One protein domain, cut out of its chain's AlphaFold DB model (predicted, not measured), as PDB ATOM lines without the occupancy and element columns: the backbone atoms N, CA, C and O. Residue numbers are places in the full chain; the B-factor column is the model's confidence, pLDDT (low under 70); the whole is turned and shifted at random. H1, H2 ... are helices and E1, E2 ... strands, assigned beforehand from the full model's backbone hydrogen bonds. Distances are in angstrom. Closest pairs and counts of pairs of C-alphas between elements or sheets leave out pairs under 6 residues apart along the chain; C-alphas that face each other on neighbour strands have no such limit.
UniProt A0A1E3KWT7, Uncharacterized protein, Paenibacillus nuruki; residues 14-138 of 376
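What this domain is: This is residues 14 to 138 of the 376 residues of an uncharacterized protein of Paenibacillus nuruki (UniProt A0A1E3KWT7). A short hairpin of two strands, E1 and E2, lies near the middle of an elongated, mostly helical domain, with H2 and the longest helix, H3, grouped round it. H5 and H6 make a corner at one far end; H1 lies at the other, where residues 21 to 27 stick out free. The printed part has 125 residues with seven named helices and two named strands, in the order H1 H2 H3 H4 E1 E2 H5 H6 H7; the sheet, E1 - E2, is antiparallel. The whole is compact, with a radius of gyration of the C-alphas of 15.7 A, and spans 53 by 33 by 22 A.

How they stand to each other: H1, residues 14 to 22, is apart from H2, residues 29 to 36. H2 and H3, residues 53 to 68, are close but not clearly touching, the closest C-alphas being those of Leu 29 and Trp 64, 6.4 A; they run opposite ways at a shallow tilt of 33 degrees, only just short of steep. H4, residues 70 to 73, is close to but not clearly touching H3, the closest C-alphas being those of Ile 65 and Val 73, 6.2 A. E1, residues 78 to 80, and E2, residues 86 to 88, form an antiparallel hairpin at 135 degrees, with N 79 and O 87 within hydrogen-bond range at 2.9 A. The closest C-alphas of H2 and E1 are those of Asn 33 and Phe 78, 6.3 A. H3 and E1 are near each other. H5, residues 100 to 109, and H6, residues 111 to 115, only just touch, and only at the corner, with 3 pairs of C-alphas within 8 A, the closest those of Phe 107 and Lys 114, 5.7 A. H7, residues 126 to 130, is close to but not clearly touching H4, the closest C-alphas being those of Val 70 and Tyr 128, 7.2 A. Every O i to N i+4 pair is within hydrogen-bond range in H1, H3, H5 and H7; H2 has 3 of 4, H6 0 of 1 but 2 of 2 O i to N i+3 pairs, and H4 is too short for an O i to N i+4 pair.

Where its parts are: H1 begins at C-alpha 14, (264.121, 237.493, 251.587), and is 12.7 A long; H2 is 11.3 A. H3 starts at C-alpha 53, (281.915, 234.140, 236.286), and is 22.4 A long. H5 is 14.2 A long. H7 ends at C-alpha 130, (272.737, 212.099, 240.438).

The domain as a whole: The C-alphas farthest apart are those of Ile 22 and Leu 109, 53.1 A. The printed part has no cut. The links H2 to H3 and E2 to H5 are long; residues 94 to 95 of the latter pair in parallel with residues 136 to 137. Mean pLDDT of the printed part is 84.0; residues 14 to 27 and 46 to 51 are under 70.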
ATOM      1  N   GLU A  14     265.141 236.621 250.995       45.94
ATOM      2  CA  GLU A  14     264.121 237.493 251.587       45.94
ATOM      3  C   GLU A  14     264.017 238.845 250.880       45.94
ATOM      4  O   GLU A  14     262.908 239.302 250.589       45.94
ATOM      5  N   THR A  15     265.149 239.474 250.536       48.97
ATOM      6  CA  THR A  15     265.107 240.707 249.742       48.97
ATOM      7  C   THR A  15     264.489 240.460 248.374       48.97
ATOM      8  O   THR A  15     263.617 241.232 247.999       48.97
ATOM      9  N   PHE A  16     264.854 239.404 247.636       54.88
ATOM     10  CA  PHE A  16     264.296 239.131 246.298       54.88
ATOM     11  C   PHE A  16     262.763 238.993 246.311       54.88
ATOM     12  O   PHE A  16     262.074 239.615 245.497       54.88
ATOM     13  N   LEU A  17     262.212 238.266 247.289       55.28
ATOM     14  CA  LEU A  17     260.763 238.175 247.503       55.28
ATOM     15  C   LEU A  17     260.140 239.537 247.865       55.28
ATOM     16  O   LEU A  17     259.026 239.848 247.434       55.28
ATOM     17  N   GLY A  18     260.870 240.376 248.607       52.53
ATOM     18  CA  GLY A  18     260.512 241.771 248.876       52.53
ATOM     19  C   GLY A  18     260.482 242.643 247.612       52.53
ATOM     20  O   GLY A  18     259.494 243.332 247.366       52.53
ATOM     21  N   TRP A  19     261.506 242.560 246.757       44.44
ATOM     22  CA  TRP A  19     261.592 243.287 245.483       44.44
ATOM     23  C   TRP A  19     260.482 242.853 244.512       44.44
ATOM     24  O   TRP A  19     259.855 243.694 243.868       44.44
ATOM     25  N   ARG A  20     260.133 241.560 244.480       50.44
ATOM     26  CA  ARG A  20     259.011 241.028 243.686       50.44
ATOM     27  C   ARG A  20     257.662 241.656 244.064       50.44
ATOM     28  O   ARG A  20     256.842 241.901 243.179       50.44
ATOM     29  N   LYS A  21     257.446 241.954 245.354       52.97
ATOM     30  CA  LYS A  21     256.252 242.662 245.854       52.97
ATOM     31  C   LYS A  21     256.243 244.156 245.517       52.97
ATOM     32  O   LYS A  21     255.165 244.701 245.309       52.97
ATOM     33  N   ILE A  22     257.405 244.809 245.471       47.31
ATOM     34  CA  ILE A  22     257.516 246.264 245.263       47.31
ATOM     35  C   ILE A  22     257.404 246.645 243.778       47.31
ATOM     36  O   ILE A  22     256.748 247.628 243.450       47.31
ATOM     37  N   PHE A  23     258.001 245.866 242.871       44.12
ATOM     38  CA  PHE A  23     258.106 246.237 241.450       44.12
ATOM     39  C   PHE A  23     257.006 245.670 240.551       44.12
ATOM     40  O   PHE A  23     257.065 245.854 239.338       44.12
ATOM     41  N   GLY A  24     256.008 244.976 241.108       44.25
ATOM     42  CA  GLY A  24     254.911 244.429 240.306       44.25
ATOM     43  C   GLY A  24     255.397 243.476 239.207       44.25
ATOM     44  O   GLY A  24     254.981 243.607 238.064       44.25
ATOM     45  N   GLY A  25     256.305 242.559 239.570       51.41
ATOM     46  CA  GLY A  25     256.644 241.327 238.849       51.41
ATOM     47  C   GLY A  25     256.696 241.390 237.323       51.41
ATOM     48  O   GLY A  25     255.742 240.982 236.679       51.41
ATOM     49  N   ASN A  26     257.836 241.776 236.747       49.06
ATOM     50  CA  ASN A  26     258.071 241.582 235.308       49.06
ATOM     51  C   ASN A  26     259.460 241.038 234.951       49.06
ATOM     52  O   ASN A  26     259.750 240.908 233.768       49.06
ATOM     53  N   TRP A  27     260.312 240.730 235.935       53.81
ATOM     54  CA  TRP A  27     261.627 240.126 235.701       53.81
ATOM     55  C   TRP A  27     261.754 238.818 236.478       53.81
ATOM     56  O   TRP A  27     261.999 238.812 237.682       53.81
ATOM     57  N   HIS A  28     261.544 237.713 235.772       70.38
ATOM     58  CA  HIS A  28     261.719 236.357 236.286       70.38
ATOM     59  C   HIS A  28     263.153 235.872 236.024       70.38
ATOM     60  O   HIS A  28     263.752 236.227 235.007       70.38
ATOM     61  N   LEU A  29     263.705 235.024 236.901       78.94
ATOM     62  CA  LEU A  29     265.046 234.443 236.709       78.94
ATOM     63  C   LEU A  29     265.143 233.683 235.372       78.94
ATOM     64  O   LEU A  29     266.170 233.736 234.696       78.94
ATOM     65  N   ASN A  30     264.027 233.099 234.919       80.81
ATOM     66  CA  ASN A  30     263.914 232.472 233.604       80.81
ATOM     67  C   ASN A  30     264.153 233.439 232.421       80.81
ATOM     68  O   ASN A  30     264.751 233.045 231.420       80.81
ATOM     69  N   GLN A  31     263.743 234.707 232.522       78.88
ATOM     70  CA  GLN A  31     263.930 235.719 231.482       78.88
ATOM     71  C   GLN A  31     265.387 236.161 231.438       78.88
ATOM     72  O   GLN A  31     265.932 236.319 230.349       78.88
ATOM     73  N   PHE A  32     266.036 236.279 232.602       79.62
ATOM     74  CA  PHE A  32     267.472 236.534 232.663       79.62
ATOM     75  C   PHE A  32     268.260 235.391 232.013       79.62
ATOM     76  O   PHE A  32     269.107 235.633 231.158       79.62
ATOM     77  N   ASN A  33     267.944 234.139 232.351       84.38
ATOM     78  CA  ASN A  33     268.627 232.987 231.774       84.38
ATOM     79  C   ASN A  33     268.440 232.882 230.246       84.38
ATOM     80  O   ASN A  33     269.369 232.489 229.545       84.38
ATOM     81  N   LYS A  34     267.286 233.291 229.699       84.81
ATOM     82  CA  LYS A  34     267.095 233.373 228.239       84.81
ATOM     83  C   LYS A  34     268.089 234.318 227.561       84.81
ATOM     84  O   LYS A  34     268.497 234.041 226.441       84.81
ATOM     85  N   MET A  35     268.531 235.383 228.235       82.00
ATOM     86  CA  MET A  35     269.559 236.280 227.693       82.00
ATOM     87  C   MET A  35     270.931 235.601 227.577       82.00
ATOM     88  O   MET A  35     271.772 236.064 226.814       82.00
ATOM     89  N   LEU A  36     271.186 234.508 228.306       84.25
ATOM     90  CA  LEU A  36     272.446 233.767 228.205       84.25
ATOM     91  C   LEU A  36     272.540 232.950 226.910       84.25
ATOM     92  O   LEU A  36     273.646 232.699 226.452       84.25
ATOM     93  N   GLN A  37     271.407 232.580 226.301       83.75
ATOM     94  CA  GLN A  37     271.351 231.724 225.109       83.75
ATOM     95  C   GLN A  37     272.175 232.269 223.929       83.75
ATOM     96  O   GLN A  37     272.757 231.493 223.176       83.75
ATOM     97  N   GLU A  38     272.206 233.589 223.756       77.00
ATOM     98  CA  GLU A  38     272.908 234.250 222.647       77.00
ATOM     99  C   GLU A  38     274.353 234.631 222.994       77.00
ATOM    100  O   GLU A  38     275.100 235.073 222.125       77.00
ATOM    101  N   ASN A  39     274.762 234.448 224.251       81.00
ATOM    102  CA  ASN A  39     276.080 234.830 224.736       81.00
ATOM    103  C   ASN A  39     277.048 233.640 224.754       81.00
ATOM    104  O   ASN A  39     276.659 232.472 224.806       81.00
ATOM    105  N   LYS A  40     278.344 233.948 224.780       86.19
ATOM    106  CA  LYS A  40     279.394 233.008 225.197       86.19
ATOM    107  C   LYS A  40     279.841 233.320 226.615       86.19
ATOM    108  O   LYS A  40     279.807 234.467 227.044       86.19
ATOM    109  N   LEU A  41     280.335 232.318 227.334       85.62
ATOM    110  CA  LEU A  41     280.870 232.476 228.689       85.62
ATOM    111  C   LEU A  41     282.005 233.521 228.761       85.62
ATOM    112  O   LEU A  41     282.148 234.240 229.750       85.62
ATOM    113  N   GLU A  42     282.800 233.639 227.698       83.88
ATOM    114  CA  GLU A  42     283.872 234.634 227.567       83.88
ATOM    115  C   GLU A  42     283.331 236.070 227.467       83.88
ATOM    116  O   GLU A  42     283.865 236.979 228.103       83.88
ATOM    117  N   GLU A  43     282.238 236.255 226.731       81.88
ATOM    118  CA  GLU A  43     281.572 237.543 226.500       81.88
ATOM    119  C   GLU A  43     280.627 237.909 227.651       81.88
ATOM    120  O   GLU A  43     280.366 239.083 227.914       81.88
ATOM    121  N   PHE A  44     280.164 236.905 228.396       79.38
ATOM    122  CA  PHE A  44     279.348 237.081 229.582       79.38
ATOM    123  C   PHE A  44     280.141 237.823 230.660       79.38
ATOM    124  O   PHE A  44     281.134 237.314 231.185       79.38
ATOM    125  N   GLN A  45     279.693 239.026 231.006       73.44
ATOM    126  CA  GLN A  45     280.222 239.797 232.122       73.44
ATOM    127  C   GLN A  45     279.156 239.865 233.218       73.44
ATOM    128  O   GLN A  45     278.098 240.468 232.996       73.44
ATOM    129  N   PRO A  46     279.387 239.255 234.397       66.94
ATOM    130  CA  PRO A  46     278.510 239.484 235.527       66.94
ATOM    131  C   PRO A  46     278.570 240.975 235.872       66.94
ATOM    132  O   PRO A  46     279.627 241.595 235.869       66.94
ATOM    133  N   SER A  47     277.424 241.569 236.186       59.47
ATOM    134  CA  SER A  47     277.313 243.001 236.508       59.47
ATOM    135  C   SER A  47     277.977 243.406 237.833       59.47
ATOM    136  O   SER A  47     277.807 244.537 238.276       59.47
ATOM    137  N   VAL A  48     278.673 242.477 238.490       54.84
ATOM    138  CA  VAL A  48     279.421 242.688 239.728       54.84
ATOM    139  C   VAL A  48     280.893 242.571 239.357       54.84
ATOM    140  O   VAL A  48     281.371 241.472 239.062       54.84
ATOM    141  N   ASN A  49     281.587 243.711 239.306       49.53
ATOM    142  CA  ASN A  49     283.023 243.750 239.046       49.53
ATOM    143  C   ASN A  49     283.744 242.833 240.051       49.53
ATOM    144  O   ASN A  49     283.391 242.804 241.224       49.53
ATOM    145  N   GLU A  50     284.736 242.083 239.566       56.31
ATOM    146  CA  GLU A  50     285.621 241.179 240.331       56.31
ATOM    147  C   GLU A  50     285.092 239.777 240.697       56.31
ATOM    148  O   GLU A  50     285.867 238.951 241.186       56.31
ATOM    149  N   MET A  51     283.833 239.420 240.413       63.16
ATOM    150  CA  MET A  51     283.349 238.064 240.719       63.16
ATOM    151  C   MET A  51     283.723 237.044 239.629       63.16
ATOM    152  O   MET A  51     283.489 237.264 238.440       63.16
ATOM    153  N   ASN A  52     284.259 235.882 240.030       83.12
ATOM    154  CA  ASN A  52     284.483 234.752 239.121       83.12
ATOM    155  C   ASN A  52     283.154 234.354 238.447       83.12
ATOM    156  O   ASN A  52     282.191 234.003 239.132       83.12
ATOM    157  N   LYS A  53     283.115 234.388 237.107       86.81
ATOM    158  CA  LYS A  53     281.915 234.140 236.286       86.81
ATOM    159  C   LYS A  53     281.221 232.821 236.619       86.81
ATOM    160  O   LYS A  53     279.999 232.775 236.688       86.81
ATOM    161  N   ILE A  54     281.997 231.762 236.848       89.81
ATOM    162  CA  ILE A  54     281.472 230.436 237.185       89.81
ATOM    163  C   ILE A  54     280.824 230.444 238.565       89.81
ATOM    164  O   ILE A  54     279.723 229.926 238.728       89.81
ATOM    165  N   LYS A  55     281.477 231.069 239.553       88.56
ATOM    166  CA  LYS A  55     280.915 231.204 240.901       88.56
ATOM    167  C   LYS A  55     279.578 231.941 240.849       88.56
ATOM    168  O   LYS A  55     278.596 231.455 241.393       88.56
ATOM    169  N   TRP A  56     279.543 233.056 240.123       88.94
ATOM    170  CA  TRP A  56     278.322 233.827 239.923       88.94
ATOM    171  C   TRP A  56     277.207 232.986 239.282       88.94
ATOM    172  O   TRP A  56     276.065 233.040 239.731       88.94
ATOM    173  N   LEU A  57     277.531 232.183 238.261       90.50
ATOM    174  CA  LEU A  57     276.563 231.300 237.604       90.50
ATOM    175  C   LEU A  57     276.026 230.228 238.557       90.50
ATOM    176  O   LEU A  57     274.819 230.016 238.587       90.50
ATOM    177  N   ASN A  58     276.885 229.597 239.361       92.56
ATOM    178  CA  ASN A  58     276.442 228.643 240.380       92.56
ATOM    179  C   ASN A  58     275.495 229.298 241.388       92.56
ATOM    180  O   ASN A  58     274.405 228.775 241.608       92.56
ATOM    181  N   ASP A  59     275.858 230.465 241.926       88.56
ATOM    182  CA  ASP A  59     275.012 231.203 242.870       88.56
ATOM    183  C   ASP A  59     273.650 231.546 242.233       88.56
ATOM    184  O   ASP A  59     272.598 231.329 242.837       88.56
ATOM    185  N   PHE A  60     273.648 232.013 240.980       88.62
ATOM    186  CA  PHE A  60     272.433 232.306 240.217       88.62
ATOM    187  C   PHE A  60     271.545 231.067 240.017       88.62
ATOM    188  O   PHE A  60     270.344 231.121 240.294       88.62
ATOM    189  N   TYR A  61     272.114 229.951 239.554       92.94
ATOM    190  CA  TYR A  61     271.359 228.722 239.321       92.94
ATOM    191  C   TYR A  61     270.811 228.142 240.626       92.94
ATOM    192  O   TYR A  61     269.638 227.782 240.675       92.94
ATOM    193  N   SER A  62     271.606 228.117 241.701       91.31
ATOM    194  CA  SER A  62     271.156 227.659 243.019       91.31
ATOM    195  C   SER A  62     270.013 228.514 243.563       91.31
ATOM    196  O   SER A  62     269.038 227.972 244.080       91.31
ATOM    197  N   LEU A  63     270.080 229.841 243.410       88.25
ATOM    198  CA  LEU A  63     268.978 230.732 243.788       88.25
ATOM    199  C   LEU A  63     267.699 230.424 243.000       88.25
ATOM    200  O   LEU A  63     266.625 230.361 243.594       88.25
ATOM    201  N   TRP A  64     267.806 230.195 241.690       87.88
ATOM    202  CA  TRP A  64     266.646 229.880 240.856       87.88
ATOM    203  C   TRP A  64     266.037 228.514 241.196       87.88
ATOM    204  O   TRP A  64     264.818 228.398 241.318       87.88
ATOM    205  N   ILE A  65     266.872 227.498 241.429       90.06
ATOM    206  CA  ILE A  65     266.429 226.167 241.868       90.06
ATOM    207  C   ILE A  65     265.710 226.249 243.219       90.06
ATOM    208  O   ILE A  65     264.675 225.610 243.389       90.06
ATOM    209  N   ASN A  66     266.210 227.061 244.153       87.25
ATOM    210  CA  ASN A  66     265.584 227.245 245.463       87.25
ATOM    211  C   ASN A  66     264.235 227.987 245.394       87.25
ATOM    212  O   ASN A  66     263.377 227.737 246.238       87.25
ATOM    213  N   ASP A  67     264.038 228.888 244.422       83.25
ATOM    214  CA  ASP A  67     262.786 229.649 244.251       83.25
ATOM    215  C   ASP A  67     261.706 228.863 243.481       83.25
ATOM    216  O   ASP A  67     260.550 228.829 243.901       83.25
ATOM    217  N   GLU A  68     262.062 228.215 242.362       86.56
ATOM    218  CA  GLU A  68     261.091 227.592 241.437       86.56
ATOM    219  C   GLU A  68     261.106 226.051 241.430       86.56
ATOM    220  O   GLU A  68     260.218 225.423 240.839       86.56
ATOM    221  N   GLY A  69     262.088 225.431 242.088       88.06
ATOM    222  CA  GLY A  69     262.305 223.986 242.090       88.06
ATOM    223  C   GLY A  69     263.040 223.481 240.843       88.06
ATOM    224  O   GLY A  69     262.838 223.965 239.726       88.06
ATOM    225  N   VAL A  70     263.879 222.456 241.024       90.44
ATOM    226  CA  VAL A  70     264.754 221.916 239.968       90.44
ATOM    227  C   VAL A  70     263.982 221.478 238.717       90.44
ATOM    228  O   VAL A  70     264.372 221.845 237.613       90.44
ATOM    229  N   ASP A  71     262.837 220.807 238.875       90.44
ATOM    230  CA  ASP A  71     262.010 220.309 237.762       90.44
ATOM    231  C   ASP A  71     261.461 221.424 236.859       90.44
ATOM    232  O   ASP A  71     261.182 221.203 235.676       90.44
ATOM    233  N   THR A  72     261.278 222.627 237.406       90.00
ATOM    234  CA  THR A  72     260.844 223.806 236.647       90.00
ATOM    235  C   THR A  72     262.026 224.423 235.910       90.00
ATOM    236  O   THR A  72     261.935 224.698 234.711       90.00
ATOM    237  N   VAL A  73     263.149 224.596 236.611       90.69
ATOM    238  CA  VAL A  73     264.358 225.238 236.084       90.69
ATOM    239  C   VAL A  73     264.920 224.466 234.892       90.69
ATOM    240  O   VAL A  73     265.171 225.050 233.835       90.69
ATOM    241  N   VAL A  74     265.047 223.140 235.008       92.69
ATOM    242  CA  VAL A  74     265.704 222.307 233.984       92.69
ATOM    243  C   VAL A  74     265.000 222.312 232.624       92.69
ATOM    244  O   VAL A  74     265.653 222.109 231.608       92.69
ATOM    245  N   LYS A  75     263.705 222.642 232.571       90.81
ATOM    246  CA  LYS A  75     262.937 222.748 231.314       90.81
ATOM    247  C   LYS A  75     263.335 223.943 230.447       90.81
ATOM    248  O   LYS A  75     262.951 224.016 229.283       90.81
ATOM    249  N   SER A  76     264.014 224.940 231.018       89.12
ATOM    250  CA  SER A  76     264.295 226.204 230.322       89.12
ATOM    251  C   SER A  76     265.674 226.801 230.595       89.12
ATOM    252  O   SER A  76     266.008 227.840 230.021       89.12
ATOM    253  N   VAL A  77     266.476 226.172 231.458       93.94
ATOM    254  CA  VAL A  77     267.797 226.676 231.829       93.94
ATOM    255  C   VAL A  77     268.826 226.466 230.721       93.94
ATOM    256  O   VAL A  77     268.881 225.411 230.090       93.94
ATOM    257  N   PHE A  78     269.661 227.483 230.509       94.19
ATOM    258  CA  PHE A  78     270.784 227.449 229.589       94.19
ATOM    259  C   PHE A  78     272.052 227.442 230.432       94.19
ATOM    260  O   PHE A  78     272.274 228.347 231.233       94.19
ATOM    261  N   VAL A  79     272.866 226.406 230.267       94.25
ATOM    262  CA  VAL A  79     274.059 226.152 231.078       94.25
ATOM    263  C   VAL A  79     275.277 226.193 230.160       94.25
ATOM    264  O   VAL A  79     275.184 225.708 229.025       94.25
ATOM    265  N   PRO A  80     276.406 226.788 230.584       94.88
ATOM    266  CA  PRO A  80     277.595 226.808 229.754       94.88
ATOM    267  C   PRO A  80     278.142 225.390 229.581       94.88
ATOM    268  O   PRO A  80     278.205 224.590 230.519       94.88
ATOM    269  N   THR A  81     278.571 225.091 228.366       95.00
ATOM    270  CA  THR A  81     279.293 223.869 228.029       95.00
ATOM    271  C   THR A  81     280.791 224.054 228.237       95.00
ATOM    272  O   THR A  81     281.269 225.153 228.529       95.00
ATOM    273  N   GLN A  82     281.574 222.997 228.031       93.81
ATOM    274  CA  GLN A  82     283.037 223.093 228.084       93.81
ATOM    275  C   GLN A  82     283.648 223.923 226.939       93.81
ATOM    276  O   GLN A  82     284.830 224.261 226.997       93.81
ATOM    277  N   SER A  83     282.878 224.276 225.903       92.00
ATOM    278  CA  SER A  83     283.281 225.279 224.903       92.00
ATOM    279  C   SER A  83     282.893 226.710 225.280       92.00
ATOM    280  O   SER A  83     283.235 227.639 224.554       92.00
ATOM    281  N   GLY A  84     282.162 226.895 226.384       91.19
ATOM    282  CA  GLY A  84     281.644 228.187 226.820       91.19
ATOM    283  C   GLY A  84     280.342 228.613 226.136       91.19
ATOM    284  O   GLY A  84     279.864 229.712 226.405       91.19
ATOM    285  N   GLN A  85     279.745 227.786 225.273       92.56
ATOM    286  CA  GLN A  85     278.417 228.061 224.712       92.56
ATOM    287  C   GLN A  85     277.320 227.734 225.726       92.56
ATOM    288  O   GLN A  85     277.396 226.705 226.391       92.56
ATOM    289  N   PHE A  86     276.281 228.561 225.822       93.69
ATOM    290  CA  PHE A  86     275.127 228.274 226.674       93.69
ATOM    291  C   PHE A  86     274.092 227.436 225.919       93.69
ATOM    292  O   PHE A  86     273.572 227.845 224.882       93.69
ATOM    293  N   ILE A  87     273.787 226.243 226.431       93.44
ATOM    294  CA  ILE A  87     272.871 225.286 225.795       93.44
ATOM    295  C   ILE A  87     271.856 224.790 226.825       93.44
ATOM    296  O   ILE A  87     272.140 224.759 228.021       93.44
ATOM    297  N   SER A  88     270.653 224.432 226.358       93.44
ATOM    298  CA  SER A  88     269.623 223.834 227.213       93.44
ATOM    299  C   SER A  88     270.192 222.638 227.970       93.44
ATOM    300  O   SER A  88     270.762 221.736 227.344       93.44
ATOM    301  N   ILE A  89     270.001 222.613 229.293       93.69
ATOM    302  CA  ILE A  89     270.540 221.540 230.130       93.69
ATOM    303  C   ILE A  89     270.068 220.173 229.662       93.69
ATOM    304  O   ILE A  89     270.854 219.248 229.751       93.69
ATOM    305  N   GLU A  90     268.863 220.026 229.099       91.25
ATOM    306  CA  GLU A  90     268.309 218.760 228.581       91.25
ATOM    307  C   GLU A  90     269.143 218.134 227.451       91.25
ATOM    308  O   GLU A  90     269.076 216.928 227.225       91.25
ATOM    309  N   ARG A  91     269.955 218.938 226.757       91.12
ATOM    310  CA  ARG A  91     270.823 218.492 225.654       91.12
ATOM    311  C   ARG A  91     272.258 218.205 226.097       91.12
ATOM    312  O   ARG A  91     273.074 217.840 225.257       91.12
ATOM    313  N   LEU A  92     272.567 218.404 227.379       94.12
ATOM    314  CA  LEU A  92     273.913 218.259 227.922       94.12
ATOM    315  C   LEU A  92     274.134 216.911 228.605       94.12
ATOM    316  O   LEU A  92     273.211 216.251 229.081       94.12
ATOM    317  N   TYR A  93     275.395 216.530 228.683       95.06
ATOM    318  CA  TYR A  93     275.886 215.415 229.462       95.06
ATOM    319  C   TYR A  93     276.703 215.938 230.641       95.06
ATOM    320  O   TYR A  93     277.370 216.975 230.555       95.06
ATOM    321  N   PHE A  94     276.642 215.198 231.739       95.00
ATOM    322  CA  PHE A  94     277.420 215.460 232.938       95.00
ATOM    323  C   PHE A  94     278.819 214.848 232.795       95.00
ATOM    324  O   PHE A  94     278.946 213.684 232.410       95.00
ATOM    325  N   ASP A  95     279.857 215.629 233.099       94.50
ATOM    326  CA  ASP A  95     281.244 215.153 233.140       94.50
ATOM    327  C   ASP A  95     281.473 214.402 234.458       94.50
ATOM    328  O   ASP A  95     281.691 215.001 235.510       94.50
ATOM    329  N   SER A  96     281.399 213.073 234.397       92.56
ATOM    330  CA  SER A  96     281.575 212.177 235.540       92.56
ATOM    331  C   SER A  96     283.056 211.828 235.715       92.56
ATOM    332  O   SER A  96     283.476 210.678 235.594       92.56
ATOM    333  N   ASN A  97     283.867 212.863 235.953       90.88
ATOM    334  CA  ASN A  97     285.314 212.770 236.157       90.88
ATOM    335  C   ASN A  97     286.063 212.108 234.981       90.88
ATOM    336  O   ASN A  97     286.812 211.140 235.138       90.88
ATOM    337  N   ILE A  98     285.848 212.636 233.777       94.25
ATOM    338  CA  ILE A  98     286.503 212.147 232.561       94.25
ATOM    339  C   ILE A  98     287.996 212.509 232.598       94.25
ATOM    340  O   ILE A  98     288.353 213.673 232.818       94.25
ATOM    341  N   ASN A  99     288.870 211.540 232.301       94.69
ATOM    342  CA  ASN A  99     290.306 211.764 232.128       94.69
ATOM    343  C   ASN A  99     290.557 212.893 231.106       94.69
ATOM    344  O   ASN A  99     290.028 212.873 229.991       94.69
ATOM    345  N   ASN A 100     291.355 213.892 231.492       93.75
ATOM    346  CA  ASN A 100     291.549 215.098 230.685       93.75
ATOM    347  C   ASN A 100     292.249 214.825 229.347       93.75
ATOM    348  O   ASN A 100     291.898 215.470 228.362       93.75
ATOM    349  N   ASP A 101     293.176 213.865 229.293       94.81
ATOM    350  CA  ASP A 101     293.887 213.512 228.059       94.81
ATOM    351  C   ASP A 101     292.933 212.804 227.083       94.81
ATOM    352  O   ASP A 101     292.835 213.186 225.916       94.81
ATOM    353  N   VAL A 102     292.133 211.850 227.579       95.62
ATOM    354  CA  VAL A 102     291.087 211.169 226.789       95.62
ATOM    355  C   VAL A 102     290.069 212.174 226.247       95.62
ATOM    356  O   VAL A 102     289.706 212.142 225.073       95.62
ATOM    357  N   LYS A 103     289.632 213.110 227.089       94.75
ATOM    358  CA  LYS A 103     288.696 214.175 226.721       94.75
ATOM    359  C   LYS A 103     289.274 215.127 225.671       94.75
ATOM    360  O   LYS A 103     288.566 215.475 224.730       94.75
ATOM    361  N   ALA A 104     290.548 215.506 225.790       95.38
ATOM    362  CA  ALA A 104     291.231 216.330 224.793       95.38
ATOM    363  C   ALA A 104     291.300 215.623 223.429       95.38
ATOM    364  O   ALA A 104     290.939 216.220 222.417       95.38
ATOM    365  N   ILE A 105     291.669 214.336 223.412       96.69
ATOM    366  CA  ILE A 105     291.689 213.522 222.188       96.69
ATOM    367  C   ILE A 105     290.292 213.457 221.558       96.69
ATOM    368  O   ILE A 105     290.152 213.672 220.354       96.69
ATOM    369  N   LEU A 106     289.246 213.211 222.357       96.44
ATOM    370  CA  LEU A 106     287.871 213.162 221.855       96.44
ATOM    371  C   LEU A 106     287.420 214.502 221.263       96.44
ATOM    372  O   LEU A 106     286.772 214.506 220.225       96.44
ATOM    373  N   PHE A 107     287.761 215.634 221.881       95.38
ATOM    374  CA  PHE A 107     287.399 216.952 221.350       95.38
ATOM    375  C   PHE A 107     288.100 217.290 220.037       95.38
ATOM    376  O   PHE A 107     287.546 218.031 219.235       95.38
ATOM    377  N   GLU A 108     289.303 216.780 219.802       95.69
ATOM    378  CA  GLU A 108     289.966 216.971 218.511       95.69
ATOM    379  C   GLU A 108     289.403 216.027 217.444       95.69
ATOM    380  O   GLU A 108     289.248 216.423 216.292       95.69
ATOM    381  N   LEU A 109     289.049 214.799 217.833       94.56
ATOM    382  CA  LEU A 109     288.496 213.788 216.930       94.56
ATOM    383  C   LEU A 109     287.017 214.031 216.579       94.56
ATOM    384  O   LEU A 109     286.568 213.677 215.491       94.56
ATOM    385  N   ASP A 110     286.256 214.620 217.500       94.31
ATOM    386  CA  ASP A 110     284.846 214.977 217.342       94.31
ATOM    387  C   ASP A 110     284.570 216.366 217.961       94.31
ATOM    388  O   ASP A 110     283.982 216.469 219.044       94.31
ATOM    389  N   PRO A 111     284.983 217.466 217.293       90.62
ATOM    390  CA  PRO A 111     284.856 218.831 217.820       90.62
ATOM    391  C   PRO A 111     283.463 219.226 218.338       90.62
ATOM    392  O   PRO A 111     283.382 219.875 219.388       90.62
ATOM    393  N   PRO A 112     282.345 218.819 217.696       92.50
ATOM    394  CA  PRO A 112     281.004 219.070 218.221       92.50
ATOM    395  C   PRO A 112     280.738 218.482 219.614       92.50
ATOM    396  O   PRO A 112     279.863 218.986 220.319       92.50
ATOM    397  N   PHE A 113     281.468 217.443 220.036       92.75
ATOM    398  CA  PHE A 113     281.268 216.789 221.332       92.75
ATOM    399  C   PHE A 113     281.562 217.725 222.514       92.75
ATOM    400  O   PHE A 113     280.899 217.656 223.549       92.75
ATOM    401  N   LYS A 114     282.481 218.687 222.345       93.44
ATOM    402  CA  LYS A 114     282.790 219.701 223.368       93.44
ATOM    403  C   LYS A 114     281.576 220.561 223.748       93.44
ATOM    404  O   LYS A 114     281.465 220.999 224.891       93.44
ATOM    405  N   ASN A 115     280.636 220.744 222.818       92.75
ATOM    406  CA  ASN A 115     279.378 221.465 223.037       92.75
ATOM    407  C   ASN A 115     278.293 220.595 223.692       92.75
ATOM    408  O   ASN A 115     277.168 221.052 223.850       92.75
ATOM    409  N   GLN A 116     278.578 219.339 224.024       94.25
ATOM    410  CA  GLN A 116     277.606 218.434 224.638       94.25
ATOM    411  C   GLN A 116     277.917 218.184 226.116       94.25
ATOM    412  O   GLN A 116     277.030 217.763 226.845       94.25
ATOM    413  N   LEU A 117     279.137 218.469 226.584       95.31
ATOM    414  CA  LEU A 117     279.501 218.357 227.997       95.31
ATOM    415  C   LEU A 117     279.241 219.668 228.741       95.31
ATOM    416  O   LEU A 117     279.692 220.735 228.316       95.31
ATOM    417  N   MET A 118     278.562 219.574 229.884       95.19
ATOM    418  CA  MET A 118     278.399 220.684 230.820       95.19
ATOM    419  C   MET A 118     279.764 221.156 231.342       95.19
ATOM    420  O   MET A 118     280.692 220.358 231.521       95.19
ATOM    421  N   HIS A 119     279.905 222.463 231.573       94.38
ATOM    422  CA  HIS A 119     281.109 223.022 232.175       94.38
ATOM    423  C   HIS A 119     281.361 222.390 233.554       94.38
ATOM    424  O   HIS A 119     280.491 222.433 234.419       94.38
ATOM    425  N   ARG A 120     282.561 221.828 233.761       91.06
ATOM    426  CA  ARG A 120     282.903 221.005 234.940       91.06
ATOM    427  C   ARG A 120     282.689 221.721 236.270       91.06
ATOM    428  O   ARG A 120     282.302 221.109 237.252       91.06
ATOM    429  N   ASP A 121     282.957 223.020 236.289       92.25
ATOM    430  CA  ASP A 121     282.909 223.804 237.522       92.25
ATOM    431  C   ASP A 121     281.490 224.342 237.835       92.25
ATOM    432  O   ASP A 121     281.316 225.116 238.777       92.25
ATOM    433  N   ILE A 122     280.472 223.962 237.050       93.75
ATOM    434  CA  ILE A 122     279.062 224.219 237.371       93.75
ATOM    435  C   ILE A 122     278.537 223.060 238.219       93.75
ATOM    436  O   ILE A 122     278.325 221.971 237.699       93.75
ATOM    437  N   SER A 123     278.296 223.313 239.503       94.00
ATOM    438  CA  SER A 123     277.868 222.307 240.486       94.00
ATOM    439  C   SER A 123     276.403 222.447 240.908       94.00
ATOM    440  O   SER A 123     275.855 221.586 241.589       94.00
ATOM    441  N   ALA A 124     275.725 223.532 240.511       93.12
ATOM    442  CA  ALA A 124     274.338 223.796 240.910       93.12
ATOM    443  C   ALA A 124     273.330 222.715 240.456       93.12
ATOM    444  O   ALA A 124     272.210 222.680 240.960       93.12
ATOM    445  N   PHE A 125     273.718 221.840 239.522       94.25
ATOM    446  CA  PHE A 125     272.883 220.769 238.969       94.25
ATOM    447  C   PHE A 125     273.374 219.356 239.328       94.25
ATOM    448  O   PHE A 125     272.877 218.388 238.754       94.25
ATOM    449  N   ASP A 126     274.314 219.202 240.263       92.38
ATOM    450  CA  ASP A 126     274.866 217.885 240.624       92.38
ATOM    451  C   ASP A 126     273.770 216.921 241.109       92.38
ATOM    452  O   ASP A 126     273.676 215.785 240.637       92.38
ATOM    453  N   ASP A 127     272.870 217.404 241.972       90.62
ATOM    454  CA  ASP A 127     271.734 216.619 242.471       90.62
ATOM    455  C   ASP A 127     270.764 216.218 241.351       90.62
ATOM    456  O   ASP A 127     270.224 215.114 241.370       90.62
ATOM    457  N   TYR A 128     270.581 217.073 240.337       90.38
ATOM    458  CA  TYR A 128     269.740 216.763 239.177       90.38
ATOM    459  C   TYR A 128     270.308 215.604 238.350       90.38
ATOM    460  O   TYR A 128     269.562 214.749 237.870       90.38
ATOM    461  N   PHE A 129     271.632 215.550 238.186       91.88
ATOM    462  CA  PHE A 129     272.278 214.488 237.420       91.88
ATOM    463  C   PHE A 129     272.489 213.201 238.216       91.88
ATOM    464  O   PHE A 129     272.693 212.159 237.592       91.88
ATOM    465  N   LYS A 130     272.424 213.232 239.551       89.50
ATOM    466  CA  LYS A 130     272.737 212.099 240.438       89.50
ATOM    467  C   LYS A 130     272.066 210.783 240.033       89.50
ATOM    468  O   LYS A 130     272.741 209.760 239.953       89.50
ATOM    469  N   ASP A 131     270.775 210.829 239.701       87.69
ATOM    470  CA  ASP A 131     269.991 209.639 239.338       87.69
ATOM    471  C   ASP A 131     269.899 209.409 237.813       87.69
ATOM    472  O   ASP A 131     269.366 208.400 237.350       87.69
ATOM    473  N   MET A 132     270.457 210.310 236.994       89.25
ATOM    474  CA  MET A 132     270.395 210.257 235.527       89.25
ATOM    475  C   MET A 132     271.648 209.628 234.904       89.25
ATOM    476  O   MET A 132     272.280 210.224 234.033       89.25
ATOM    477  N   LEU A 133     272.005 208.402 235.297       85.88
ATOM    478  CA  LEU A 133     273.253 207.729 234.873       85.88
ATOM    479  C   LEU A 133     273.443 207.614 233.345       85.88
ATOM    480  O   LEU A 133     274.571 207.583 232.849       85.88
ATOM    481  N   SER A 134     272.356 207.585 232.568       88.50
ATOM    482  CA  SER A 134     272.417 207.608 231.097       88.50
ATOM    483  C   SER A 134     273.002 208.910 230.542       88.50
ATOM    484  O   SER A 134     273.543 208.918 229.438       88.50
ATOM    485  N   ARG A 135     272.926 209.996 231.317       90.62
ATOM    486  CA  ARG A 135     273.432 211.326 230.975       90.62
ATOM    487  C   ARG A 135     274.824 211.610 231.536       90.62
ATOM    488  O   ARG A 135     275.372 212.672 231.257       90.62
ATOM    489  N   HIS A 136     275.400 210.677 232.290       93.06
ATOM    490  CA  HIS A 136     276.796 210.747 232.710       93.06
ATOM    491  C   HIS A 136     277.692 210.275 231.578       93.06
ATOM    492  O   HIS A 136     277.463 209.205 231.009       93.06
ATOM    493  N   TYR A 137     278.725 211.049 231.287       94.62
ATOM    494  CA  TYR A 137     279.857 210.608 230.494       94.62
ATOM    495  C   TYR A 137     281.062 210.451 231.406       94.62
ATOM    496  O   TYR A 137     281.429 211.374 232.125       94.62
ATOM    497  N   ASP A 138     281.658 209.271 231.367       94.50
ATOM    498  CA  ASP A 138     282.885 208.931 232.069       94.50
ATOM    499  C   ASP A 138     284.001 208.652 231.049       94.50
ATOM    500  O   ASP A 138     283.818 208.729 229.827       94.50
TER     501      ASP A 138